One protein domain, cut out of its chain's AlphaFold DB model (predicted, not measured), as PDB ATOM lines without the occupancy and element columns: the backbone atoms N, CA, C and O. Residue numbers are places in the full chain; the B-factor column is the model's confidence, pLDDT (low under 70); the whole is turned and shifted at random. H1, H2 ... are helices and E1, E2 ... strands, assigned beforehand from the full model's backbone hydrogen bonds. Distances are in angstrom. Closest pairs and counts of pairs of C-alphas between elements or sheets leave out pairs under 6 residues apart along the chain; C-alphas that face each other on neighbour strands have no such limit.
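This is residues 6 to 190 of the 226 residues of an uncharacterized protein of Candidatus Lloydbacteria bacterium RIFCSPHIGHO2_02_FULL_50_13 (UniProt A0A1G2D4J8). A small closed barrel of six strands, E1, E2, E3, E6, E7 and E4, shares its longest strand, E7, with a wing of three further strands, E9, E8 and E5, and the helix H1 covers the outside of this wing. E7 bends by 119 degrees at residue 119, and its residues 121 to 130 run out of the ring beside E9. The printed part has 185 residues, with nine named strands and one named helix in the order E1 E2 E3 E4 E5 E6 E7 H1 E8 E9; the class is mostly strand, and the pairing is mixed. The whole is compact, with a radius of gyration of the C-alphas of 16.4 A and spans of 51 by 42 by 29 A.

E1, residues 6 to 10, and E2, residues 17 to 25, form an antiparallel hairpin, with N 8 and O 19 within hydrogen-bond range at 2.8 A. E2 forms another with E3, residues 30 to 41, where N 22 and O 34 are 2.9 A apart. E1, E2 and E3 are a meander, each strand the antiparallel neighbour of the one before. E2 bends by 69 degrees at residue 20 and E3 by 88 degrees at residue 37. E4, residues 49 to 56, is parallel to E1, with N 9 and O 54 at 2.8 A, and lies on the other side of E1 from E2. E6, residues 80 to 86, is parallel to E3, with N 33 and O 84 at 3.0 A. E6 and E7, residues 112 to 130, form an antiparallel hairpin with a long link, with N 82 and O 112 at 2.8 A. E7 closes the ring as the antiparallel neighbour of E4, with N 55 and O 115 at 2.8 A. The pairing of E7 is staggered: E6 is beside its residues 112 to 114, E4 beside 114 to 122. E9, residues 163 to 171, is antiparallel to E7, with N 124 and O 168 at 3.0 A. E8, residues 154 to 160, and E9 form an antiparallel hairpin, with N 158 and O 165 at 2.9 A. E5, residues 68 to 72, is antiparallel to E8, with N 70 and O 157 at 2.9 A, and is only just apart from E4, the closest C-alphas being 8.2 A apart. H1, residues 134 to 151, is on the barrel's sheet and outside the barrel, at a height over the sheet of 8.8 A. It lies over E8 and E9 and along the strands, at 1 degree to E8 on the local plane; its closest C-alphas to E8 are those of Ala 148 and Ile 154, 6.0 A apart. In H1 every O i to N i+4 pair is within hydrogen-bond range.

E1 begins at C-alpha 6, (-34.919, 24.880, -3.582), and is 12.3 A long. E2 is 22.1 A, E3 25.5 A, E4 19.1 A, E5 12.8 A and E6 17.8 A long. E7, with 19 residues, measures 31.1 A and ends at C-alpha 130, (-17.081, 8.280, -22.924). H1 is 25.6 A and E8 20.3 A long. E9, 26.5 A, ends at C-alpha 171, (-23.596, 18.830, 1.830).

The two C-alphas farthest apart are those of Ser 132 and Ile 190, 53.4 A. The printed part has no cut. The links E4 to E5 and E6 to E7 are long, the latter with residues 87 to 111. Residues 172 to 190 hold no named element. The mean pLDDT of the printed part is 77.0, and 47 residues are under 70, among them residues 58 to 66, 89 to 99 and 173 to 190.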
ATOM      1  N   ALA A   6     -35.816  26.002  -3.404       88.38
ATOM      2  CA  ALA A   6     -34.919  24.880  -3.582       88.38
ATOM      3  C   ALA A   6     -34.653  24.650  -5.067       88.38
ATOM      4  O   ALA A   6     -35.518  24.855  -5.926       88.38
ATOM      5  N   ILE A   7     -33.458  24.149  -5.343       91.44
ATOM      6  CA  ILE A   7     -33.141  23.513  -6.608       91.44
ATOM      7  C   ILE A   7     -33.686  22.090  -6.556       91.44
ATOM      8  O   ILE A   7     -33.331  21.292  -5.690       91.44
ATOM      9  N   VAL A   8     -34.585  21.776  -7.478       91.50
ATOM     10  CA  VAL A   8     -35.166  20.450  -7.644       91.50
ATOM     11  C   VAL A   8     -34.447  19.756  -8.785       91.50
ATOM     12  O   VAL A   8     -34.456  20.261  -9.902       91.50
ATOM     13  N   VAL A   9     -33.861  18.596  -8.513       91.00
ATOM     14  CA  VAL A   9     -33.238  17.733  -9.520       91.00
ATOM     15  C   VAL A   9     -34.176  16.561  -9.770       91.00
ATOM     16  O   VAL A   9     -34.437  15.767  -8.864       91.00
ATOM     17  N   ASP A  10     -34.724  16.468 -10.977       88.69
ATOM     18  CA  ASP A  10     -35.611  15.382 -11.373       88.69
ATOM     19  C   ASP A  10     -34.831  14.269 -12.067       88.69
ATOM     20  O   ASP A  10     -34.307  14.442 -13.165       88.69
ATOM     21  N   CYS A  11     -34.764  13.108 -11.417       85.88
ATOM     22  CA  CYS A  11     -34.052  11.940 -11.930       85.88
ATOM     23  C   CYS A  11     -34.988  10.881 -12.536       85.88
ATOM     24  O   CYS A  11     -34.555   9.755 -12.767       85.88
ATOM     25  N   ARG A  12     -36.271  11.214 -12.761       80.19
ATOM     26  CA  ARG A  12     -37.285  10.290 -13.317       80.19
ATOM     27  C   ARG A  12     -37.272  10.175 -14.832       80.19
ATOM     28  O   ARG A  12     -37.864   9.244 -15.383       80.19
ATOM     29  N   SER A  13     -36.626  11.117 -15.501       78.06
ATOM     30  CA  SER A  13     -36.279  11.048 -16.914       78.06
ATOM     31  C   SER A  13     -34.811  10.679 -17.079       78.06
ATOM     32  O   SER A  13     -34.019  10.782 -16.148       78.06
ATOM     33  N   ARG A  14     -34.458  10.266 -18.298       76.75
ATOM     34  CA  ARG A  14     -33.068  10.094 -18.728       76.75
ATOM     35  C   ARG A  14     -32.241  11.357 -18.483       76.75
ATOM     36  O   ARG A  14     -31.131  11.262 -17.981       76.75
ATOM     37  N   ASP A  15     -32.791  12.504 -18.865       80.06
ATOM     38  CA  ASP A  15     -32.129  13.790 -18.699       80.06
ATOM     39  C   ASP A  15     -32.352  14.261 -17.260       80.06
ATOM     40  O   ASP A  15     -33.500  14.320 -16.801       80.06
ATOM     41  N   LEU A  16     -31.267  14.574 -16.546       87.31
ATOM     42  CA  LEU A  16     -31.323  15.101 -15.180       87.31
ATOM     43  C   LEU A  16     -31.786  16.563 -15.207       87.31
ATOM     44  O   LEU A  16     -30.967  17.484 -15.191       87.31
ATOM     45  N   GLN A  17     -33.098  16.777 -15.294       89.50
ATOM     46  CA  GLN A  17     -33.682  18.116 -15.367       89.50
ATOM     47  C   GLN A  17     -33.621  18.838 -14.023       89.50
ATOM     48  O   GLN A  17     -33.761  18.229 -12.958       89.50
ATOM     49  N   VAL A  18     -33.447  20.154 -14.082       91.19
ATOM     50  CA  VAL A  18     -33.332  21.019 -12.917       91.19
ATOM     51  C   VAL A  18     -34.392  22.109 -12.953       91.19
ATOM     52  O   VAL A  18     -34.596  22.790 -13.955       91.19
ATOM     53  N   PHE A  19     -35.035  22.324 -11.810       91.25
ATOM     54  CA  PHE A  19     -36.037  23.364 -11.627       91.25
ATOM     55  C   PHE A  19     -35.744  24.188 -10.378       91.25
ATOM     56  O   PHE A  19     -35.266  23.658  -9.379       91.25
ATOM     57  N   ALA A  20     -36.107  25.465 -10.388       90.69
ATOM     58  CA  ALA A  20     -36.297  26.215  -9.149       90.69
ATOM     59  C   ALA A  20     -37.729  25.985  -8.661       90.69
ATOM     60  O   ALA A  20     -38.671  26.085  -9.452       90.69
ATOM     61  N   ALA A  21     -37.917  25.704  -7.374       90.81
ATOM     62  CA  ALA A  21     -39.244  25.532  -6.795       90.81
ATOM     63  C   ALA A  21     -39.311  26.049  -5.362       90.81
ATOM     64  O   ALA A  21     -38.338  25.942  -4.620       90.81
ATOM     65  N   SER A  22     -40.473  26.549  -4.946       89.38
ATOM     66  CA  SER A  22     -40.738  26.712  -3.518       89.38
ATOM     67  C   SER A  22     -41.121  25.369  -2.901       89.38
ATOM     68  O   SER A  22     -41.791  24.545  -3.538       89.38
ATOM     69  N   VAL A  23     -40.670  25.146  -1.668       87.94
ATOM     70  CA  VAL A  23     -40.889  23.895  -0.933       87.94
ATOM     71  C   VAL A  23     -41.699  24.174   0.325       87.94
ATOM     72  O   VAL A  23     -41.406  25.099   1.080       87.94
ATOM     73  N   THR A  24     -42.721  23.363   0.564       87.31
ATOM     74  CA  THR A  24     -43.490  23.367   1.813       87.31
ATOM     75  C   THR A  24     -43.499  21.953   2.383       87.31
ATOM     76  O   THR A  24     -43.781  21.005   1.646       87.31
ATOM     77  N   GLU A  25     -43.188  21.798   3.669       84.75
ATOM     78  CA  GLU A  25     -43.335  20.526   4.370       84.75
ATOM     79  C   GLU A  25     -44.781  20.384   4.865       84.75
ATOM     80  O   GLU A  25     -45.332  21.248   5.541       84.75
ATOM     81  N   ALA A  26     -45.418  19.291   4.466       81.50
ATOM     82  CA  ALA A  26     -46.732  18.864   4.916       81.50
ATOM     83  C   ALA A  26     -46.592  17.824   6.043       81.50
ATOM     84  O   ALA A  26     -45.486  17.414   6.403       81.50
ATOM     85  N   ALA A  27     -47.726  17.368   6.582       77.00
ATOM     86  CA  ALA A  27     -47.760  16.278   7.554       77.00
ATOM     87  C   ALA A  27     -47.012  15.021   7.054       77.00
ATOM     88  O   ALA A  27     -46.832  14.814   5.849       77.00
ATOM     89  N   ASP A  28     -46.557  14.188   7.993       77.31
ATOM     90  CA  ASP A  28     -45.842  12.931   7.727       77.31
ATOM     91  C   ASP A  28     -44.585  13.083   6.851       77.31
ATOM     92  O   ASP A  28     -44.253  12.200   6.053       77.31
ATOM     93  N   ARG A  29     -43.874  14.215   6.978       73.44
ATOM     94  CA  ARG A  29     -42.672  14.552   6.186       73.44
ATOM     95  C   ARG A  29     -42.927  14.595   4.673       73.44
ATOM     96  O   ARG A  29     -42.011  14.392   3.864       73.44
ATOM     97  N   GLY A  30     -44.179  14.829   4.283       84.81
ATOM     98  CA  GLY A  30     -44.562  15.049   2.901       84.81
ATOM     99  C   GLY A  30     -44.016  16.379   2.389       84.81
ATOM    100  O   GLY A  30     -43.993  17.362   3.115       84.81
ATOM    101  N   LEU A  31     -43.586  16.443   1.133       88.75
ATOM    102  CA  LEU A  31     -43.185  17.690   0.488       88.75
ATOM    103  C   LEU A  31     -44.209  18.107  -0.557       88.75
ATOM    104  O   LEU A  31     -44.684  17.286  -1.350       88.75
ATOM    105  N   VAL A  32     -44.497  19.401  -0.579       89.25
ATOM    106  CA  VAL A  32     -45.241  20.069  -1.639       89.25
ATOM    107  C   VAL A  32     -44.295  20.998  -2.387       89.25
ATOM    108  O   VAL A  32     -43.685  21.880  -1.784       89.25
ATOM    109  N   LEU A  33     -44.174  20.798  -3.701       90.38
ATOM    110  CA  LEU A  33     -43.310  21.599  -4.570       90.38
ATOM    111  C   LEU A  33     -44.141  22.504  -5.478       90.38
ATOM    112  O   LEU A  33     -45.093  22.052  -6.111       90.38
ATOM    113  N   ARG A  34     -43.758  23.771  -5.624       89.44
ATOM    114  CA  ARG A  34     -44.348  24.662  -6.637       89.44
ATOM    115  C   ARG A  34     -43.242  25.150  -7.560       89.44
ATOM    116  O   ARG A  34     -42.356  25.873  -7.108       89.44
ATOM    117  N   LYS A  35     -43.266  24.718  -8.826       89.44
ATOM    118  CA  LYS A  35     -42.260  25.108  -9.824       89.44
ATOM    119  C   LYS A  35     -42.309  26.624 -10.011       89.44
ATOM    120  O   LYS A  35     -43.374  27.186 -10.240       89.44
ATOM    121  N   ALA A  36     -41.147  27.256  -9.919       87.62
ATOM    122  CA  ALA A  36     -40.948  28.673 -10.183       87.62
ATOM    123  C   ALA A  36     -40.287  28.886 -11.551       87.62
ATOM    124  O   ALA A  36     -40.754  29.707 -12.334       87.62
ATOM    125  N   ALA A  37     -39.230  28.128 -11.860       88.19
ATOM    126  CA  ALA A  37     -38.498  28.259 -13.119       88.19
ATOM    127  C   ALA A  37     -37.911  26.925 -13.597       88.19
ATOM    128  O   ALA A  37     -37.669  26.012 -12.804       88.19
ATOM    129  N   ASP A  38     -37.691  26.834 -14.906       89.44
ATOM    130  CA  ASP A  38     -36.896  25.785 -15.541       89.44
ATOM    131  C   ASP A  38     -35.444  26.243 -15.649       89.44
ATOM    132  O   ASP A  38     -35.197  27.356 -16.114       89.44
ATOM    133  N   LEU A  39     -34.513  25.421 -15.174       88.88
ATOM    134  CA  LEU A  39     -33.087  25.741 -15.145       88.88
ATOM    135  C   LEU A  39     -32.271  24.862 -16.104       88.88
ATOM    136  O   LEU A  39     -31.048  24.957 -16.096       88.88
ATOM    137  N   GLY A  40     -32.926  24.026 -16.919       89.00
ATOM    138  CA  GLY A  40     -32.253  23.167 -17.893       89.00
ATOM    139  C   GLY A  40     -31.701  21.875 -17.288       89.00
ATOM    140  O   GLY A  40     -32.265  21.312 -16.347       89.00
ATOM    141  N   GLY A  41     -30.623  21.351 -17.874       88.69
ATOM    142  CA  GLY A  41     -29.980  20.119 -17.410       88.69
ATOM    143  C   GLY A  41     -29.020  20.338 -16.237       88.69
ATOM    144  O   GLY A  41     -28.387  21.383 -16.112       88.69
ATOM    145  N   LEU A  42     -28.811  19.312 -15.408       88.44
ATOM    146  CA  LEU A  42     -27.871  19.369 -14.276       88.44
ATOM    147  C   LEU A  42     -26.435  19.721 -14.702       88.44
ATOM    148  O   LEU A  42     -25.690  20.332 -13.940       88.44
ATOM    149  N   GLY A  43     -26.051  19.366 -15.931       84.62
ATOM    150  CA  GLY A  43     -24.764  19.735 -16.519       84.62
ATOM    151  C   GLY A  43     -24.604  21.218 -16.861       84.62
ATOM    152  O   GLY A  43     -23.469  21.656 -17.035       84.62
ATOM    153  N   GLU A  44     -25.703  21.966 -16.958       85.38
ATOM    154  CA  GLU A  44     -25.725  23.398 -17.285       85.38
ATOM    155  C   GLU A  44     -25.640  24.283 -16.041       85.38
ATOM    156  O   GLU A  44     -25.268  25.451 -16.146       85.38
ATOM    157  N   LEU A  45     -25.920  23.731 -14.853       82.44
ATOM    158  CA  LEU A  45     -25.649  24.427 -13.602       82.44
ATOM    159  C   LEU A  45     -24.141  24.666 -13.489       82.44
ATOM    160  O   LEU A  45     -23.353  23.734 -13.294       82.44
ATOM    161  N   SER A  46     -23.731  25.929 -13.597       65.38
ATOM    162  CA  SER A  46     -22.377  26.343 -13.255       65.38
ATOM    163  C   SER A  46     -22.118  25.955 -11.798       65.38
ATOM    164  O   SER A  46     -22.896  26.285 -10.905       65.38
ATOM    165  N   GLY A  47     -21.059  25.173 -11.567       65.12
ATOM    166  CA  GLY A  47     -20.733  24.656 -10.237       65.12
ATOM    167  C   GLY A  47     -20.697  25.765  -9.181       65.12
ATOM    168  O   GLY A  47     -20.295  26.892  -9.462       65.12
ATOM    169  N   GLY A  48     -21.125  25.441  -7.963       68.50
ATOM    170  CA  GLY A  48     -21.252  26.412  -6.882       68.50
ATOM    171  C   GLY A  48     -22.000  25.850  -5.681       68.50
ATOM    172  O   GLY A  48     -22.333  24.660  -5.638       68.50
ATOM    173  N   GLU A  49     -22.240  26.716  -4.699       76.31
ATOM    174  CA  GLU A  49     -23.089  26.404  -3.554       76.31
ATOM    175  C   GLU A  49     -24.563  26.541  -3.929       76.31
ATOM    176  O   GLU A  49     -25.014  27.572  -4.424       76.31
ATOM    177  N   ILE A  50     -25.318  25.482  -3.670       81.38
ATOM    178  CA  ILE A  50     -26.758  25.416  -3.863       81.38
ATOM    179  C   ILE A  50     -27.395  25.427  -2.474       81.38
ATOM    180  O   ILE A  50     -27.127  24.494  -1.725       81.38
ATOM    181  N   PRO A  51     -28.221  26.421  -2.107       74.31
ATOM    182  CA  PRO A  51     -28.684  26.626  -0.729       74.31
ATOM    183  C   PRO A  51     -29.606  25.515  -0.211       74.31
ATOM    184  O   PRO A  51     -29.501  25.098   0.943       74.31
ATOM    185  N   GLN A  52     -30.496  25.002  -1.056       86.06
ATOM    186  CA  GLN A  52     -31.352  23.873  -0.719       86.06
ATOM    187  C   GLN A  52     -31.608  23.036  -1.961       86.06
ATOM    188  O   GLN A  52     -31.941  23.575  -3.016       86.06
ATOM    189  N   THR A  53     -31.486  21.718  -1.816       88.56
ATOM    190  CA  THR A  53     -31.612  20.787  -2.937       88.56
ATOM    191  C   THR A  53     -32.620  19.696  -2.610       88.56
ATOM    192  O   THR A  53     -32.532  19.045  -1.568       88.56
ATOM    193  N   VAL A  54     -33.569  19.468  -3.515       89.31
ATOM    194  CA  VAL A  54     -34.510  18.344  -3.473       89.31
ATOM    195  C   VAL A  54     -34.245  17.462  -4.683       89.31
ATOM    196  O   VAL A  54     -34.374  17.904  -5.816       89.31
ATOM    197  N   ILE A  55     -33.893  16.204  -4.460       89.94
ATOM    198  CA  ILE A  55     -33.616  15.246  -5.530       89.94
ATOM    199  C   ILE A  55     -34.779  14.262  -5.587       89.94
ATOM    200  O   ILE A  55     -35.018  13.521  -4.628       89.94
ATOM    201  N   LEU A  56     -35.518  14.271  -6.695       88.62
ATOM    202  CA  LEU A  56     -36.627  13.354  -6.923       88.62
ATOM    203  C   LEU A  56     -36.083  11.991  -7.330       88.62
ATOM    204  O   LEU A  56     -35.402  11.854  -8.345       88.62
ATOM    205  N   LEU A  57     -36.410  10.974  -6.540       81.94
ATOM    206  CA  LEU A  57     -35.972   9.615  -6.793       81.94
ATOM    207  C   LEU A  57     -36.983   8.906  -7.685       81.94
ATOM    208  O   LEU A  57     -38.186   8.875  -7.423       81.94
ATOM    209  N   GLY A  58     -36.462   8.273  -8.717       67.69
ATOM    210  CA  GLY A  58     -37.192   7.330  -9.539       67.69
ATOM    211  C   GLY A  58     -36.287   6.978 -10.689       67.69
ATOM    212  O   GLY A  58     -36.278   7.686 -11.675       67.69
ATOM    213  N   GLY A  59     -35.462   5.950 -10.517       65.25
ATOM    214  CA  GLY A  59     -34.462   5.611 -11.520       65.25
ATOM    215  C   GLY A  59     -35.115   5.380 -12.880       65.25
ATOM    216  O   GLY A  59     -35.981   4.512 -13.018       65.25
ATOM    217  N   TYR A  60     -34.715   6.164 -13.876       68.81
ATOM    218  CA  TYR A  60     -35.000   5.843 -15.263       68.81
ATOM    219  C   TYR A  60     -34.022   4.748 -15.684       68.81
ATOM    220  O   TYR A  60     -32.812   4.927 -15.597       68.81
ATOM    221  N   ALA A  61     -34.525   3.611 -16.145       66.81
ATOM    222  CA  ALA A  61     -33.690   2.570 -16.723       66.81
ATOM    223  C   ALA A  61     -34.417   1.972 -17.921       66.81
ATOM    224  O   ALA A  61     -35.470   1.349 -17.776       66.81
ATOM    225  N   ALA A  62     -33.858   2.168 -19.111       65.88
ATOM    226  CA  ALA A  62     -34.350   1.544 -20.324       65.88
ATOM    227  C   ALA A  62     -33.358   0.471 -20.791       65.88
ATOM    228  O   ALA A  62     -32.151   0.701 -20.855       65.88
ATOM    229  N   GLN A  63     -33.862  -0.722 -21.120       57.00
ATOM    230  CA  GLN A  63     -33.052  -1.767 -21.747       57.00
ATOM    231  C   GLN A  63     -32.759  -1.347 -23.194       57.00
ATOM    232  O   GLN A  63     -33.678  -1.380 -24.009       57.00
ATOM    233  N   SER A  64     -31.529  -0.887 -23.480       61.03
ATOM    234  CA  SER A  64     -30.902  -0.573 -24.795       61.03
ATOM    235  C   SER A  64     -30.106   0.751 -24.739       61.03
ATOM    236  O   SER A  64     -29.833   1.281 -23.663       61.03
ATOM    237  N   SER A  65     -29.747   1.315 -25.899       61.94
ATOM    238  CA  SER A  65     -29.136   2.643 -26.080       61.94
ATOM    239  C   SER A  65     -30.006   3.819 -25.607       61.94
ATOM    240  O   SER A  65     -29.661   4.968 -25.846       61.94
ATOM    241  N   ALA A  66     -31.147   3.579 -24.963       66.75
ATOM    242  CA  ALA A  66     -31.990   4.633 -24.405       66.75
ATOM    243  C   ALA A  66     -31.410   5.242 -23.112       66.75
ATOM    244  O   ALA A  66     -31.671   6.412 -22.828       66.75
ATOM    245  N   GLY A  67     -30.563   4.500 -22.390       76.31
ATOM    246  CA  GLY A  67     -29.814   5.005 -21.241       76.31
ATOM    247  C   GLY A  67     -30.506   4.835 -19.889       76.31
ATOM    248  O   GLY A  67     -31.501   4.117 -19.751       76.31
ATOM    249  N   PHE A  68     -29.929   5.466 -18.872       79.38
ATOM    250  CA  PHE A  68     -30.348   5.373 -17.482       79.38
ATOM    251  C   PHE A  68     -30.058   6.667 -16.712       79.38
ATOM    252  O   PHE A  68     -29.132   7.398 -17.055       79.38
ATOM    253  N   ALA A  69     -30.836   6.909 -15.659       83.19
ATOM    254  CA  ALA A  69     -30.595   7.918 -14.640       83.19
ATOM    255  C   ALA A  69     -30.800   7.282 -13.261       83.19
ATOM    256  O   ALA A  69     -31.804   6.608 -13.020       83.19
ATOM    257  N   GLU A  70     -29.853   7.481 -12.351       85.06
ATOM    258  CA  GLU A  70     -29.932   6.954 -10.990       85.06
ATOM    259  C   GLU A  70     -29.404   7.971  -9.983       85.06
ATOM    260  O   GLU A  70     -28.620   8.865 -10.299       85.06
ATOM    261  N   VAL A  71     -29.838   7.822  -8.736       86.44
ATOM    262  CA  VAL A  71     -29.297   8.569  -7.608       86.44
ATOM    263  C   VAL A  71     -28.792   7.565  -6.597       86.44
ATOM    264  O   VAL A  71     -29.561   6.767  -6.062       86.44
ATOM    265  N   VAL A  72     -27.496   7.625  -6.323       85.56
ATOM    266  CA  VAL A  72     -26.863   6.852  -5.264       85.56
ATOM    267  C   VAL A  72     -26.730   7.757  -4.058       85.56
ATOM    268  O   VAL A  72     -26.185   8.855  -4.148       85.56
ATOM    269  N   ARG A  73     -27.234   7.299  -2.920       82.19
ATOM    270  CA  ARG A  73     -27.137   8.015  -1.653       82.19
ATOM    271  C   ARG A  73     -26.809   7.033  -0.532       82.19
ATOM    272  O   ARG A  73     -27.203   5.872  -0.636       82.19
ATOM    273  N   PRO A  74     -26.130   7.478   0.530       74.06
ATOM    274  CA  PRO A  74     -25.967   6.678   1.737       74.06
ATOM    275  C   PRO A  74     -27.309   6.366   2.420       74.06
ATOM    276  O   PRO A  74     -28.215   7.203   2.422       74.06
ATOM    277  N   ASP A  75     -27.399   5.207   3.074       68.38
ATOM    278  CA  ASP A  75     -28.628   4.727   3.733       68.38
ATOM    279  C   ASP A  75     -29.078   5.594   4.916       68.38
ATOM    280  O   ASP A  75     -30.246   5.583   5.294       68.38
ATOM    281  N   HIS A  76     -28.164   6.377   5.495       65.62
ATOM    282  CA  HIS A  76     -28.475   7.248   6.625       65.62
ATOM    283  C   HIS A  76     -29.310   8.477   6.243       65.62
ATOM    284  O   HIS A  76     -29.773   9.171   7.138       65.62
ATOM    285  N   PHE A  77     -29.525   8.773   4.955       67.19
ATOM    286  CA  PHE A  77     -30.444   9.840   4.555       67.19
ATOM    287  C   PHE A  77     -31.898   9.385   4.719       67.19
ATOM    288  O   PHE A  77     -32.380   8.553   3.945       67.19
ATOM    289  N   TYR A  78     -32.631   9.972   5.677       65.62
ATOM    290  CA  TYR A  78     -34.062   9.683   5.820       65.62
ATOM    291  C   TYR A  78     -34.826   9.978   4.529       65.62
ATOM    292  O   TYR A  78     -34.715  11.040   3.909       65.62
ATOM    293  N   GLN A  79     -35.660   9.019   4.150       72.00
ATOM    294  CA  GLN A  79     -36.547   9.129   3.011       72.00
ATOM    295  C   GLN A  79     -37.686  10.100   3.335       72.00
ATOM    296  O   GLN A  79     -38.412   9.927   4.312       72.00
ATOM    297  N   ARG A  80     -37.832  11.127   2.499       86.06
ATOM    298  CA  ARG A  80     -39.025  11.977   2.455       86.06
ATOM    299  C   ARG A  80     -39.846  11.614   1.224       86.06
ATOM    300  O   ARG A  80     -39.371  10.891   0.341       86.06
ATOM    301  N   PHE A  81     -41.063  12.140   1.143       88.50
ATOM    302  CA  PHE A  81     -41.985  11.808   0.063       88.50
ATOM    303  C   PHE A  81     -42.570  13.054  -0.581       88.50
ATOM    304  O   PHE A  81     -43.072  13.938   0.105       88.50
ATOM    305  N   LEU A  82     -42.576  13.108  -1.908       87.56
ATOM    306  CA  LEU A  82     -43.330  14.111  -2.643       87.56
ATOM    307  C   LEU A  82     -44.820  13.778  -2.524       87.56
ATOM    308  O   LEU A  82     -45.265  12.729  -2.984       87.56
ATOM    309  N   THR A  83     -45.572  14.666  -1.882       87.62
ATOM    310  CA  THR A  83     -47.013  14.503  -1.640       87.62
ATOM    311  C   THR A  83     -47.831  15.328  -2.623       87.62
ATOM    312  O   THR A  83     -48.905  14.895  -3.033       87.62
ATOM    313  N   GLY A  84     -47.304  16.465  -3.082       87.56
ATOM    314  CA  GLY A  84     -47.937  17.236  -4.143       87.56
ATOM    315  C   GLY A  84     -46.971  18.111  -4.930       87.56
ATOM    316  O   GLY A  84     -45.889  18.454  -4.456       87.56
ATOM    317  N   ALA A  85     -47.360  18.467  -6.151       87.56
ATOM    318  CA  ALA A  85     -46.601  19.388  -6.980       87.56
ATOM    319  C   ALA A  85     -47.506  20.262  -7.859       87.56
ATOM    320  O   ALA A  85     -48.593  19.842  -8.260       87.56
ATOM    321  N   ALA A  86     -47.043  21.474  -8.162       86.81
ATOM    322  CA  ALA A  86     -47.683  22.428  -9.067       86.81
ATOM    323  C   ALA A  86     -46.680  22.920 -10.124       86.81
ATOM    324  O   ALA A  86     -45.516  23.161  -9.799       86.81
ATOM    325  N   GLY A  87     -47.117  23.065 -11.379       81.06
ATOM    326  CA  GLY A  87     -46.313  23.655 -12.464       81.06
ATOM    327  C   GLY A  87     -45.288  22.726 -13.133       81.06
ATOM    328  O   GLY A  87     -44.656  23.108 -14.110       81.06
ATOM    329  N   PHE A  88     -45.129  21.481 -12.677       77.88
ATOM    330  CA  PHE A  88     -44.144  20.551 -13.247       77.88
ATOM    331  C   PHE A  88     -44.638  19.748 -14.464       77.88
ATOM    332  O   PHE A  88     -43.886  18.971 -15.043       77.88
ATOM    333  N   GLY A  89     -45.908  19.897 -14.858       68.19
ATOM    334  CA  GLY A  89     -46.470  19.190 -16.018       68.19
ATOM    335  C   GLY A  89     -46.572  17.665 -15.863       68.19
ATOM    336  O   GLY A  89     -46.886  16.970 -16.828       68.19
ATOM    337  N   TRP A  90     -46.330  17.132 -14.663       66.94
ATOM    338  CA  TRP A  90     -46.426  15.705 -14.366       66.94
ATOM    339  C   TRP A  90     -47.885  15.304 -14.133       66.94
ATOM    340  O   TRP A  90     -48.556  15.848 -13.260       66.94
ATOM    341  N   GLY A  91     -48.381  14.361 -14.935       51.66
ATOM    342  CA  GLY A  91     -49.781  13.931 -14.908       51.66
ATOM    343  C   GLY A  91     -50.349  13.790 -16.315       51.66
ATOM    344  O   GLY A  91     -51.198  14.573 -16.735       51.66
ATOM    345  N   THR A  92     -49.869  12.810 -17.075       49.78
ATOM    346  CA  THR A  92     -50.438  12.490 -18.390       49.78
ATOM    347  C   THR A  92     -51.515  11.425 -18.240       49.78
ATOM    348  O   THR A  92     -51.217  10.234 -18.211       49.78
ATOM    349  N   GLY A  93     -52.754  11.900 -18.144       45.47
ATOM    350  CA  GLY A  93     -53.983  11.130 -18.344       45.47
ATOM    351  C   GLY A  93     -55.102  12.018 -18.897       45.47
ATOM    352  O   GLY A  93     -55.684  11.707 -19.928       45.47
ATOM    353  N   ASP A  94     -55.298  13.204 -18.311       43.22
ATOM    354  CA  ASP A  94     -56.540  13.967 -18.537       43.22
ATOM    355  C   ASP A  94     -56.409  15.201 -19.445       43.22
ATOM    356  O   ASP A  94     -57.273  16.074 -19.427       43.22
ATOM    357  N   GLY A  95     -55.309  15.365 -20.189       43.59
ATOM    358  CA  GLY A  95     -55.119  16.523 -21.087       43.59
ATOM    359  C   GLY A  95     -55.053  17.899 -20.395       43.59
ATOM    360  O   GLY A  95     -54.787  18.910 -21.038       43.59
ATOM    361  N   ARG A  96     -55.231  17.960 -19.071       44.53
ATOM    362  CA  ARG A  96     -55.159  19.181 -18.264       44.53
ATOM    363  C   ARG A  96     -53.713  19.466 -17.870       44.53
ATOM    364  O   ARG A  96     -53.320  19.186 -16.737       44.53
ATOM    365  N   ARG A  97     -52.934  20.037 -18.795       47.91
ATOM    366  CA  ARG A  97     -51.716  20.797 -18.459       47.91
ATOM    367  C   ARG A  97     -52.148  22.016 -17.638       47.91
ATOM    368  O   ARG A  97     -53.005  22.761 -18.095       47.91
ATOM    369  N   GLY A  98     -51.626  22.206 -16.431       51.12
ATOM    370  CA  GLY A  98     -51.970  23.397 -15.656       51.12
ATOM    371  C   GLY A  98     -51.211  23.534 -14.344       51.12
ATOM    372  O   GLY A  98     -50.803  22.538 -13.749       51.12
ATOM    373  N   ASP A  99     -51.100  24.783 -13.897       64.56
ATOM    374  CA  ASP A  99     -50.392  25.260 -12.698       64.56
ATOM    375  C   ASP A  99     -51.071  24.897 -11.366       64.56
ATOM    376  O   ASP A  99     -50.661  25.352 -10.300       64.56
ATOM    377  N   ALA A 100     -52.120  24.074 -11.398       73.62
ATOM    378  CA  ALA A 100     -52.827  23.659 -10.194       73.62
ATOM    379  C   ALA A 100     -51.999  22.660  -9.374       73.62
ATOM    380  O   ALA A 100     -51.355  21.764  -9.927       73.62
ATOM    381  N   LEU A 101     -52.071  22.784  -8.047       81.75
ATOM    382  CA  LEU A 101     -51.490  21.821  -7.115       81.75
ATOM    383  C   LEU A 101     -52.182  20.462  -7.253       81.75
ATOM    384  O   LEU A 101     -53.409  20.379  -7.209       81.75
ATOM    385  N   ARG A 102     -51.392  19.394  -7.395       81.00
ATOM    386  CA  ARG A 102     -51.894  18.022  -7.534       81.00
ATOM    387  C   ARG A 102     -51.141  17.044  -6.648       81.00
ATOM    388  O   ARG A 102     -49.951  17.257  -6.414       81.00
ATOM    389  N   PRO A 103     -51.798  15.961  -6.197       83.25
ATOM    390  CA  PRO A 103     -51.104  14.863  -5.552       83.25
ATOM    391  C   PRO A 103     -50.126  14.211  -6.531       83.25
ATOM    392  O   PRO A 103     -50.409  14.086  -7.724       83.25
ATOM    393  N   MET A 104     -48.971  13.802  -6.016       79.62
ATOM    394  CA  MET A 104     -47.897  13.226  -6.821       79.62
ATOM    395  C   MET A 104     -47.668  11.768  -6.459       79.62
ATOM    396  O   MET A 104     -47.209  11.446  -5.366       79.62
ATOM    397  N   THR A 105     -47.940  10.888  -7.416       77.25
ATOM    398  CA  THR A 105     -47.688   9.454  -7.301       77.25
ATOM    399  C   THR A 105     -46.954   8.939  -8.532       77.25
ATOM    400  O   THR A 105     -46.936   9.570  -9.594       77.25
ATOM    401  N   ASN A 106     -46.284   7.798  -8.391       75.50
ATOM    402  CA  ASN A 106     -45.736   7.077  -9.533       75.50
ATOM    403  C   ASN A 106     -46.863   6.355 -10.309       75.50
ATOM    404  O   ASN A 106     -48.030   6.379  -9.920       75.50
ATOM    405  N   ARG A 107     -46.518   5.657 -11.400       72.31
ATOM    406  CA  ARG A 107     -47.498   4.908 -12.217       72.31
ATOM    407  C   ARG A 107     -48.276   3.828 -11.450       72.31
ATOM    408  O   ARG A 107     -49.302   3.378 -11.942       72.31
ATOM    409  N   ARG A 108     -47.785   3.397 -10.285       77.12
ATOM    410  CA  ARG A 108     -48.421   2.402  -9.410       77.12
ATOM    411  C   ARG A 108     -49.276   3.040  -8.309       77.12
ATOM    412  O   ARG A 108     -49.827   2.319  -7.489       77.12
ATOM    413  N   GLY A 109     -49.383   4.369  -8.271       76.19
ATOM    414  CA  GLY A 109     -50.081   5.087  -7.204       76.19
ATOM    415  C   GLY A 109     -49.260   5.256  -5.921       76.19
ATOM    416  O   GLY A 109     -49.784   5.749  -4.928       76.19
ATOM    417  N   GLU A 110     -47.976   4.894  -5.920       81.69
ATOM    418  CA  GLU A 110     -47.111   4.990  -4.740       81.69
ATOM    419  C   GLU A 110     -46.494   6.393  -4.623       81.69
ATOM    420  O   GLU A 110     -46.270   7.082  -5.627       81.69
ATOM    421  N   LYS A 111     -46.174   6.813  -3.392       82.62
ATOM    422  CA  LYS A 111     -45.513   8.098  -3.124       82.62
ATOM    423  C   LYS A 111     -44.129   8.147  -3.778       82.62
ATOM    424  O   LYS A 111     -43.341   7.207  -3.675       82.62
ATOM    425  N   ILE A 112     -43.800   9.275  -4.404       85.38
ATOM    426  CA  ILE A 112     -42.476   9.477  -5.005       85.38
ATOM    427  C   ILE A 112     -41.486   9.805  -3.892       85.38
ATOM    428  O   ILE A 112     -41.693  10.727  -3.107       85.38
ATOM    429  N   SER A 113     -40.406   9.038  -3.821       87.06
ATOM    430  CA  SER A 113     -39.380   9.219  -2.796       87.06
ATOM    431  C   SER A 113     -38.453  10.366  -3.162       87.06
ATOM    432  O   SER A 113     -38.172  10.583  -4.338       87.06
ATOM    433  N   VAL A 114     -37.961  11.095  -2.168       88.75
ATOM    434  CA  VAL A 114     -37.045  12.217  -2.394       88.75
ATOM    435  C   VAL A 114     -35.889  12.202  -1.399       88.75
ATOM    436  O   VAL A 114     -36.003  11.692  -0.278       88.75
ATOM    437  N   THR A 115     -34.770  12.780  -1.821       87.75
ATOM    438  CA  THR A 115     -33.656  13.156  -0.944       87.75
ATOM    439  C   THR A 115     -33.672  14.664  -0.781       87.75
ATOM    440  O   THR A 115     -33.770  15.377  -1.776       87.75
ATOM    441  N   VAL A 116     -33.559  15.156   0.450       86.50
ATOM    442  CA  VAL A 116     -33.465  16.596   0.713       86.50
ATOM    443  C   VAL A 116     -32.121  16.904   1.340       86.50
ATOM    444  O   VAL A 116     -31.745  16.288   2.334       86.50
ATOM    445  N   ILE A 117     -31.430  17.885   0.772       85.19
ATOM    446  CA  ILE A 117     -30.213  18.465   1.324       85.19
ATOM    447  C   ILE A 117     -30.560  19.884   1.777       85.19
ATOM    448  O   ILE A 117     -30.831  20.770   0.968       85.19
ATOM    449  N   VAL A 118     -30.608  20.057   3.095       78.69
ATOM    450  CA  VAL A 118     -30.899  21.308   3.810       78.69
ATOM    451  C   VAL A 118     -29.573  21.878   4.305       78.69
ATOM    452  O   VAL A 118     -28.721  21.104   4.749       78.69
ATOM    453  N   GLY A 119     -29.407  23.202   4.255       75.12
ATOM    454  CA  GLY A 119     -28.189  23.879   4.724       75.12
ATOM    455  C   GLY A 119     -27.088  23.995   3.669       75.12
ATOM    456  O   GLY A 119     -25.934  24.248   4.001       75.12
ATOM    457  N   GLY A 120     -27.442  23.818   2.402       81.38
ATOM    458  CA  GLY A 120     -26.538  24.002   1.284       81.38
ATOM    459  C   GLY A 120     -25.775  22.747   0.869       81.38
ATOM    460  O   GLY A 120     -25.462  21.873   1.680       81.38
ATOM    461  N   CYS A 121     -25.436  22.663  -0.411       85.38
ATOM    462  CA  CYS A 121     -24.477  21.698  -0.927       85.38
ATOM    463  C   CYS A 121     -23.644  22.286  -2.057       85.38
ATOM    464  O   CYS A 121     -24.131  23.090  -2.847       85.38
ATOM    465  N   SER A 122     -22.421  21.797  -2.196       87.88
ATOM    466  CA  SER A 122     -21.624  22.019  -3.396       87.88
ATOM    467  C   SER A 122     -21.941  20.955  -4.446       87.88
ATOM    468  O   SER A 122     -22.054  19.765  -4.135       87.88
ATOM    469  N   LEU A 123     -22.086  21.394  -5.697       88.75
ATOM    470  CA  LEU A 123     -22.244  20.520  -6.858       88.75
ATOM    471  C   LEU A 123     -20.906  20.379  -7.580       88.75
ATOM    472  O   LEU A 123     -20.322  21.369  -8.015       88.75
ATOM    473  N   THR A 124     -20.411  19.151  -7.730       88.75
ATOM    474  CA  THR A 124     -19.157  18.885  -8.450       88.75
ATOM    475  C   THR A 124     -19.332  17.763  -9.461       88.75
ATOM    476  O   THR A 124     -19.857  16.700  -9.135       88.75
ATOM    477  N   LYS A 125     -18.841  17.956 -10.689       87.88
ATOM    478  CA  LYS A 125     -18.762  16.874 -11.677       87.88
ATOM    479  C   LYS A 125     -17.686  15.879 -11.244       87.88
ATOM    480  O   LYS A 125     -16.524  16.248 -11.100       87.88
ATOM    481  N   VAL A 126     -18.065  14.623 -11.022       84.31
ATOM    482  CA  VAL A 126     -17.195  13.631 -10.350       84.31
ATOM    483  C   VAL A 126     -16.412  12.742 -11.305       84.31
ATOM    484  O   VAL A 126     -15.583  11.937 -10.883       84.31
ATOM    485  N   GLY A 127     -16.666  12.911 -12.596       74.06
ATOM    486  CA  GLY A 127     -16.118  12.083 -13.651       74.06
ATOM    487  C   GLY A 127     -17.211  11.325 -14.383       74.06
ATOM    488  O   GLY A 127     -18.410  11.469 -14.129       74.06
ATOM    489  N   GLY A 128     -16.763  10.554 -15.355       71.50
ATOM    490  CA  GLY A 128     -17.617   9.867 -16.291       71.50
ATOM    491  C   GLY A 128     -16.786   9.031 -17.241       71.50
ATOM    492  O   GLY A 128     -15.554   9.071 -17.219       71.50
ATOM    493  N   HIS A 129     -17.466   8.286 -18.088       76.62
ATOM    494  CA  HIS A 129     -16.847   7.543 -19.171       76.62
ATOM    495  C   HIS A 129     -17.446   8.006 -20.500       76.62
ATOM    496  O   HIS A 129     -18.558   8.526 -20.548       76.62
ATOM    497  N   ARG A 130     -16.663   7.891 -21.575       76.31
ATOM    498  CA  ARG A 130     -17.081   8.280 -22.924       76.31
ATOM    499  C   ARG A 130     -16.381   7.404 -23.957       76.31
ATOM    500  O   ARG A 130     -15.401   7.814 -24.571       76.31
ATOM    501  N   ASN A 131     -16.837   6.166 -24.090       68.88
ATOM    502  CA  ASN A 131     -16.505   5.293 -25.213       68.88
ATOM    503  C   ASN A 131     -17.655   4.295 -25.425       68.88
ATOM    504  O   ASN A 131     -18.400   4.015 -24.496       68.88
ATOM    505  N   SER A 132     -17.803   3.728 -26.620       68.56
ATOM    506  CA  SER A 132     -18.931   2.844 -26.973       68.56
ATOM    507  C   SER A 132     -18.879   1.433 -26.352       68.56
ATOM    508  O   SER A 132     -19.383   0.486 -26.950       68.56
ATOM    509  N   ASN A 133     -18.258   1.262 -25.179       73.50
ATOM    510  CA  ASN A 133     -18.181  -0.009 -24.463       73.50
ATOM    511  C   ASN A 133     -19.104  -0.018 -23.236       73.50
ATOM    512  O   ASN A 133     -18.820   0.598 -22.203       73.50
ATOM    513  N   THR A 134     -20.169  -0.811 -23.329       71.38
ATOM    514  CA  THR A 134     -21.152  -1.015 -22.259       71.38
ATOM    515  C   THR A 134     -20.526  -1.573 -20.983       71.38
ATOM    516  O   THR A 134     -20.892  -1.146 -19.892       71.38
ATOM    517  N   ALA A 135     -19.539  -2.471 -21.086       73.75
ATOM    518  CA  ALA A 135     -18.860  -3.032 -19.919       73.75
ATOM    519  C   ALA A 135     -18.111  -1.952 -19.126       73.75
ATOM    520  O   ALA A 135     -18.108  -1.963 -17.894       73.75
ATOM    521  N   THR A 136     -17.517  -0.976 -19.819       74.56
ATOM    522  CA  THR A 136     -16.834   0.149 -19.174       74.56
ATOM    523  C   THR A 136     -17.825   1.120 -18.527       74.56
ATOM    524  O   THR A 136     -17.555   1.596 -17.427       74.56
ATOM    525  N   ALA A 137     -18.990   1.355 -19.142       71.12
ATOM    526  CA  ALA A 137     -20.059   2.152 -18.536       71.12
ATOM    527  C   ALA A 137     -20.590   1.507 -17.240       71.12
ATOM    528  O   ALA A 137     -20.724   2.185 -16.220       71.12
ATOM    529  N   TYR A 138     -20.806   0.185 -17.237       75.38
ATOM    530  CA  TYR A 138     -21.203  -0.552 -16.031       75.38
ATOM    531  C   TYR A 138     -20.128  -0.520 -14.936       75.38
ATOM    532  O   TYR A 138     -20.455  -0.339 -13.762       75.38
ATOM    533  N   ALA A 139     -18.848  -0.649 -15.297       78.94
ATOM    534  CA  ALA A 139     -17.745  -0.557 -14.341       78.94
ATOM    535  C   ALA A 139     -17.622   0.851 -13.731       78.94
ATOM    536  O   ALA A 139     -17.461   0.986 -12.517       78.94
ATOM    537  N   ALA A 140     -17.753   1.903 -14.550       80.12
ATOM    538  CA  ALA A 140     -17.757   3.289 -14.081       80.12
ATOM    539  C   ALA A 140     -18.906   3.534 -13.093       80.12
ATOM    540  O   ALA A 140     -18.705   4.101 -12.020       80.12
ATOM    541  N   PHE A 141     -20.095   3.028 -13.414       78.81
ATOM    542  CA  PHE A 141     -21.257   3.091 -12.540       78.81
ATOM    543  C   PHE A 141     -21.048   2.365 -11.201       78.81
ATOM    544  O   PHE A 141     -21.338   2.932 -10.146       78.81
ATOM    545  N   ALA A 142     -20.494   1.149 -11.210       82.06
ATOM    546  CA  ALA A 142     -20.170   0.422  -9.982       82.06
ATOM    547  C   ALA A 142     -19.138   1.175  -9.120       82.06
ATOM    548  O   ALA A 142     -19.297   1.275  -7.903       82.06
ATOM    549  N   GLY A 143     -18.119   1.773  -9.748       83.19
ATOM    550  CA  GLY A 143     -17.129   2.605  -9.063       83.19
ATOM    551  C   GLY A 143     -17.734   3.865  -8.434       83.19
ATOM    552  O   GLY A 143     -17.399   4.212  -7.302       83.19
ATOM    553  N   LEU A 144     -18.667   4.525  -9.128       83.69
ATOM    554  CA  LEU A 144     -19.400   5.679  -8.599       83.69
ATOM    555  C   LEU A 144     -20.299   5.293  -7.420       83.69
ATOM    556  O   LEU A 144     -20.339   6.020  -6.428       83.69
ATOM    557  N   LYS A 145     -20.957   4.129  -7.480       82.00
ATOM    558  CA  LYS A 145     -21.736   3.590  -6.355       82.00
ATOM    559  C   LYS A 145     -20.880   3.372  -5.113       82.00
ATOM    560  O   LYS A 145     -21.220   3.864  -4.038       82.00
ATOM    561  N   LEU A 146     -19.746   2.693  -5.283       82.38
ATOM    562  CA  LEU A 146     -18.803   2.451  -4.196       82.38
ATOM    563  C   LEU A 146     -18.276   3.772  -3.620       82.38
ATOM    564  O   LEU A 146     -18.213   3.942  -2.405       82.38
ATOM    565  N   ARG A 147     -17.957   4.742  -4.483       82.38
ATOM    566  CA  ARG A 147     -17.524   6.076  -4.058       82.38
ATOM    567  C   ARG A 147     -18.583   6.786  -3.213       82.38
ATOM    568  O   ARG A 147     -18.223   7.322  -2.167       82.38
ATOM    569  N   ALA A 148     -19.843   6.801  -3.653       81.75
ATOM    570  CA  ALA A 148     -20.942   7.431  -2.921       81.75
ATOM    571  C   ALA A 148     -21.056   6.861  -1.498       81.75
ATOM    572  O   ALA A 148     -21.118   7.611  -0.528       81.75
ATOM    573  N   GLN A 149     -20.978   5.532  -1.374       78.06
ATOM    574  CA  GLN A 149     -21.020   4.837  -0.087       78.06
ATOM    575  C   GLN A 149     -19.797   5.145   0.785       78.06
ATOM    576  O   GLN A 149     -19.951   5.512   1.946       78.06
ATOM    577  N   MET A 150     -18.584   5.047   0.232       78.75
ATOM    578  CA  MET A 150     -17.343   5.255   0.989       78.75
ATOM    579  C   MET A 150     -17.144   6.704   1.443       78.75
ATOM    580  O   MET A 150     -16.540   6.940   2.485       78.75
ATOM    581  N   ARG A 151     -17.598   7.681   0.649       78.62
ATOM    582  CA  ARG A 151     -17.409   9.113   0.930       78.62
ATOM    583  C   ARG A 151     -18.629   9.788   1.549       78.62
ATOM    584  O   ARG A 151     -18.544  10.966   1.880       78.62
ATOM    585  N   GLY A 152     -19.748   9.077   1.683       74.62
ATOM    586  CA  GLY A 152     -21.005   9.669   2.134       74.62
ATOM    587  C   GLY A 152     -21.571  10.716   1.162       74.62
ATOM    588  O   GLY A 152     -22.300  11.609   1.581       74.62
ATOM    589  N   GLU A 153     -21.200  10.654  -0.120       82.44
ATOM    590  CA  GLU A 153     -21.624  11.610  -1.151       82.44
ATOM    591  C   GLU A 153     -22.977  11.178  -1.742       82.44
ATOM    592  O   GLU A 153     -23.221   9.988  -1.942       82.44
ATOM    593  N   ILE A 154     -23.845  12.140  -2.076       87.81
ATOM    594  CA  ILE A 154     -25.023  11.862  -2.908       87.81
ATOM    595  C   ILE A 154     -24.610  12.071  -4.359       87.81
ATOM    596  O   ILE A 154     -24.194  13.165  -4.727       87.81
ATOM    597  N   ILE A 155     -24.718  11.040  -5.189       89.38
ATOM    598  CA  ILE A 155     -24.301  11.094  -6.590       89.38
ATOM    599  C   ILE A 155     -25.523  10.894  -7.479       89.38
ATOM    600  O   ILE A 155     -26.128   9.824  -7.467       89.38
ATOM    601  N   ALA A 156     -25.861  11.914  -8.268       89.44
ATOM    602  CA  ALA A 156     -26.771  11.764  -9.396       89.44
ATOM    603  C   ALA A 156     -25.956  11.396 -10.631       89.44
ATOM    604  O   ALA A 156     -24.905  11.984 -10.907       89.44
ATOM    605  N   LEU A 157     -26.427  10.399 -11.359       87.81
ATOM    606  CA  LEU A 157     -25.735   9.873 -12.516       87.81
ATOM    607  C   LEU A 157     -26.718   9.667 -13.658       87.81
ATOM    608  O   LEU A 157     -27.870   9.295 -13.446       87.81
ATOM    609  N   GLU A 158     -26.227   9.901 -14.863       86.56
ATOM    610  CA  GLU A 158     -26.902   9.571 -16.109       86.56
ATOM    611  C   GLU A 158     -25.933   8.792 -16.997       86.56
ATOM    612  O   GLU A 158     -24.707   8.939 -16.900       86.56
ATOM    613  N   GLY A 159     -26.453   7.969 -17.892       79.62
ATOM    614  CA  GLY A 159     -25.599   7.263 -18.829       79.62
ATOM    615  C   GLY A 159     -26.340   6.557 -19.941       79.62
ATOM    616  O   GLY A 159     -27.559   6.428 -19.947       79.62
ATOM    617  N   GLN A 160     -25.558   6.079 -20.892       79.81
ATOM    618  CA  GLN A 160     -25.951   5.289 -22.044       79.81
ATOM    619  C   GLN A 160     -24.827   4.281 -22.347       79.81
ATOM    620  O   GLN A 160     -23.800   4.248 -21.670       79.81
ATOM    621  N   SER A 161     -24.994   3.438 -23.364       73.19
ATOM    622  CA  SER A 161     -23.975   2.479 -23.813       73.19
ATOM    623  C   SER A 161     -22.607   3.101 -24.118       73.19
ATOM    624  O   SER A 161     -21.598   2.404 -24.080       73.19
ATOM    625  N   ASP A 162     -22.581   4.387 -24.458       76.31
ATOM    626  CA  ASP A 162     -21.424   5.121 -24.959       76.31
ATOM    627  C   ASP A 162     -20.904   6.213 -24.016       76.31
ATOM    628  O   ASP A 162     -19.823   6.765 -24.252       76.31
ATOM    629  N   TYR A 163     -21.634   6.516 -22.941       80.88
ATOM    630  CA  TYR A 163     -21.177   7.469 -21.941       80.88
ATOM    631  C   TYR A 163     -21.803   7.247 -20.569       80.88
ATOM    632  O   TYR A 163     -22.895   6.713 -20.426       80.88
ATOM    633  N   THR A 164     -21.132   7.745 -19.543       84.62
ATOM    634  CA  THR A 164     -21.703   7.962 -18.212       84.62
ATOM    635  C   THR A 164     -21.243   9.319 -17.721       84.62
ATOM    636  O   THR A 164     -20.066   9.651 -17.851       84.62
ATOM    637  N   THR A 165     -22.149  10.102 -17.150       86.69
ATOM    638  CA  THR A 165     -21.845  11.392 -16.529       86.69
ATOM    639  C   THR A 165     -22.390  11.393 -15.111       86.69
ATOM    640  O   THR A 165     -23.461  10.852 -14.845       86.69
ATOM    641  N   SER A 166     -21.639  11.971 -14.176       89.50
ATOM    642  CA  SER A 166     -22.041  12.005 -12.774       89.50
ATOM    643  C   SER A 166     -21.734  13.333 -12.100       89.50
ATOM    644  O   SER A 166     -20.732  13.998 -12.396       89.50
ATOM    645  N   TRP A 167     -22.592  13.672 -11.144       90.56
ATOM    646  CA  TRP A 167     -22.497  14.854 -10.306       90.56
ATOM    647  C   TRP A 167     -22.666  14.462  -8.843       90.56
ATOM    648  O   TRP A 167     -23.619  13.774  -8.479       90.56
ATOM    649  N   ALA A 168     -21.734  14.903  -8.006       89.62
ATOM    650  CA  ALA A 168     -21.769  14.717  -6.568       89.62
ATOM    651  C   ALA A 168     -22.326  15.980  -5.925       89.62
ATOM    652  O   ALA A 168     -21.829  17.084  -6.164       89.62
ATOM    653  N   PHE A 169     -23.320  15.779  -5.072       88.19
ATOM    654  CA  PHE A 169     -23.794  16.750  -4.110       88.19
ATOM    655  C   PHE A 169     -23.073  16.473  -2.799       88.19
ATOM    656  O   PHE A 169     -23.258  15.420  -2.179       88.19
ATOM    657  N   LYS A 170     -22.240  17.422  -2.384       85.94
ATOM    658  CA  LYS A 170     -21.558  17.379  -1.095       85.94
ATOM    659  C   LYS A 170     -22.228  18.389  -0.164       85.94
ATOM    660  O   LYS A 170     -22.079  19.590  -0.399       85.94
ATOM    661  N   PRO A 171     -22.983  17.936   0.853       80.56
ATOM    662  CA  PRO A 171     -23.596  18.830   1.830       80.56
ATOM    663  C   PRO A 171     -22.545  19.729   2.488       80.56
ATOM    664  O   PRO A 171     -21.464  19.255   2.846       80.56
ATOM    665  N   ASN A 172     -22.860  21.014   2.653       78.31
ATOM    666  CA  ASN A 172     -21.967  21.972   3.312       78.31
ATOM    667  C   ASN A 172     -21.840  21.676   4.812       78.31
ATOM    668  O   ASN A 172     -20.792  21.904   5.413       78.31
ATOM    669  N   GLN A 173     -22.899  21.119   5.399       69.38
ATOM    670  CA  GLN A 173     -22.912  20.606   6.760       69.38
ATOM    671  C   GLN A 173     -23.172  19.096   6.719       69.38
ATOM    672  O   GLN A 173     -24.120  18.667   6.050       69.38
ATOM    673  N   PRO A 174     -22.366  18.271   7.410       60.19
ATOM    674  CA  PRO A 174     -22.654  16.850   7.540       60.19
ATOM    675  C   PRO A 174     -23.987  16.694   8.279       60.19
ATOM    676  O   PRO A 174     -24.102  17.011   9.461       60.19
ATOM    677  N   GLN A 175     -25.026  16.253   7.569       57.19
ATOM    678  CA  GLN A 175     -26.306  15.957   8.197       57.19
ATOM    679  C   GLN A 175     -26.158  14.664   9.004       57.19
ATOM    680  O   GLN A 175     -25.791  13.632   8.445       57.19
ATOM    681  N   ASN A 176     -26.463  14.703  10.304       47.62
ATOM    682  CA  ASN A 176     -26.412  13.546  11.213       47.62
ATOM    683  C   ASN A 176     -27.559  12.555  10.964       47.62
ATOM    684  O   ASN A 176     -28.318  12.221  11.871       47.62
ATOM    685  N   GLY A 177     -27.739  12.128   9.717       43.28
ATOM    686  CA  GLY A 177     -28.770  11.193   9.291       43.28
ATOM    687  C   GLY A 177     -30.193  11.744   9.352       43.28
ATOM    688  O   GLY A 177     -30.960  11.443   8.458       43.28
ATOM    689  N   LEU A 178     -30.533  12.619  10.308       38.53
ATOM    690  CA  LEU A 178     -31.878  13.125  10.629       38.53
ATOM    691  C   LEU A 178     -32.592  13.894   9.511       38.53
ATOM    692  O   LEU A 178     -33.804  14.087   9.597       38.53
ATOM    693  N   GLY A 179     -31.888  14.255   8.434       49.03
ATOM    694  CA  GLY A 179     -32.337  15.304   7.529       49.03
ATOM    695  C   GLY A 179     -32.360  16.619   8.304       49.03
ATOM    696  O   GLY A 179     -32.895  16.684   9.406       49.03
ATOM    697  N   GLY A 180     -31.751  17.683   7.786       54.53
ATOM    698  CA  GLY A 180     -31.911  18.985   8.441       54.53
ATOM    699  C   GLY A 180     -33.401  19.270   8.672       54.53
ATOM    700  O   GLY A 180     -34.226  18.975   7.796       54.53
ATOM    701  N   GLU A 181     -33.761  19.764   9.858       56.78
ATOM    702  CA  GLU A 181     -35.121  20.253  10.051       56.78
ATOM    703  C   GLU A 181     -35.340  21.404   9.068       56.78
ATOM    704  O   GLU A 181     -34.471  22.268   8.915       56.78
ATOM    705  N   PHE A 182     -36.482  21.412   8.376       56.75
ATOM    706  CA  PHE A 182     -36.847  22.594   7.605       56.75
ATOM    707  C   PHE A 182     -36.948  23.783   8.571       56.75
ATOM    708  O   PHE A 182     -37.299  23.593   9.746       56.75
ATOM    709  N   PRO A 183     -36.644  25.006   8.121       60.00
ATOM    710  CA  PRO A 183     -36.912  26.191   8.922       60.00
ATOM    711  C   PRO A 183     -38.370  26.221   9.355       60.00
ATOM    712  O   PRO A 183     -39.239  25.667   8.672       60.00
ATOM    713  N   ALA A 184     -38.610  26.812  10.523       61.31
ATOM    714  CA  ALA A 184     -39.900  26.775  11.196       61.31
ATOM    715  C   ALA A 184     -41.037  27.163  10.235       61.31
ATOM    716  O   ALA A 184     -42.033  26.454  10.146       61.31
ATOM    717  N   GLU A 185     -40.826  28.188   9.409       54.81
ATOM    718  CA  GLU A 185     -41.796  28.771   8.476       54.81
ATOM    719  C   GLU A 185     -42.314  27.809   7.395       54.81
ATOM    720  O   GLU A 185     -43.291  28.116   6.714       54.81
ATOM    721  N   HIS A 186     -41.669  26.657   7.214       55.72
ATOM    722  CA  HIS A 186     -42.015  25.664   6.199       55.72
ATOM    723  C   HIS A 186     -42.593  24.379   6.783       55.72
ATOM    724  O   HIS A 186     -42.979  23.507   6.004       55.72
ATOM    725  N   ARG A 187     -42.640  24.254   8.113       60.19
ATOM    726  CA  ARG A 187     -43.147  23.069   8.801       60.19
ATOM    727  C   ARG A 187     -44.676  23.094   8.852       60.19
ATOM    728  O   ARG A 187     -45.304  24.137   9.038       60.19
ATOM    729  N   GLY A 188     -45.288  21.926   8.669       54.09
ATOM    730  CA  GLY A 188     -46.746  21.788   8.617       54.09
ATOM    731  C   GLY A 188     -47.463  22.106   9.935       54.09
ATOM    732  O   GLY A 188     -48.650  22.409   9.913       54.09
ATOM    733  N   ASP A 189     -46.757  22.081  11.066       59.28
ATOM    734  CA  ASP A 189     -47.265  22.410  12.404       59.28
ATOM    735  C   ASP A 189     -47.553  23.910  12.601       59.28
ATOM    736  O   ASP A 189     -48.413  24.253  13.407       59.28
ATOM    737  N   ILE A 190     -46.922  24.801  11.828       57.53
ATOM    738  CA  ILE A 190     -47.245  26.241  11.830       57.53
ATOM    739  C   ILE A 190     -48.558  26.533  11.094       57.53
ATOM    740  O   ILE A 190     -49.283  27.464  11.449       57.53
TER     741      ILE A 190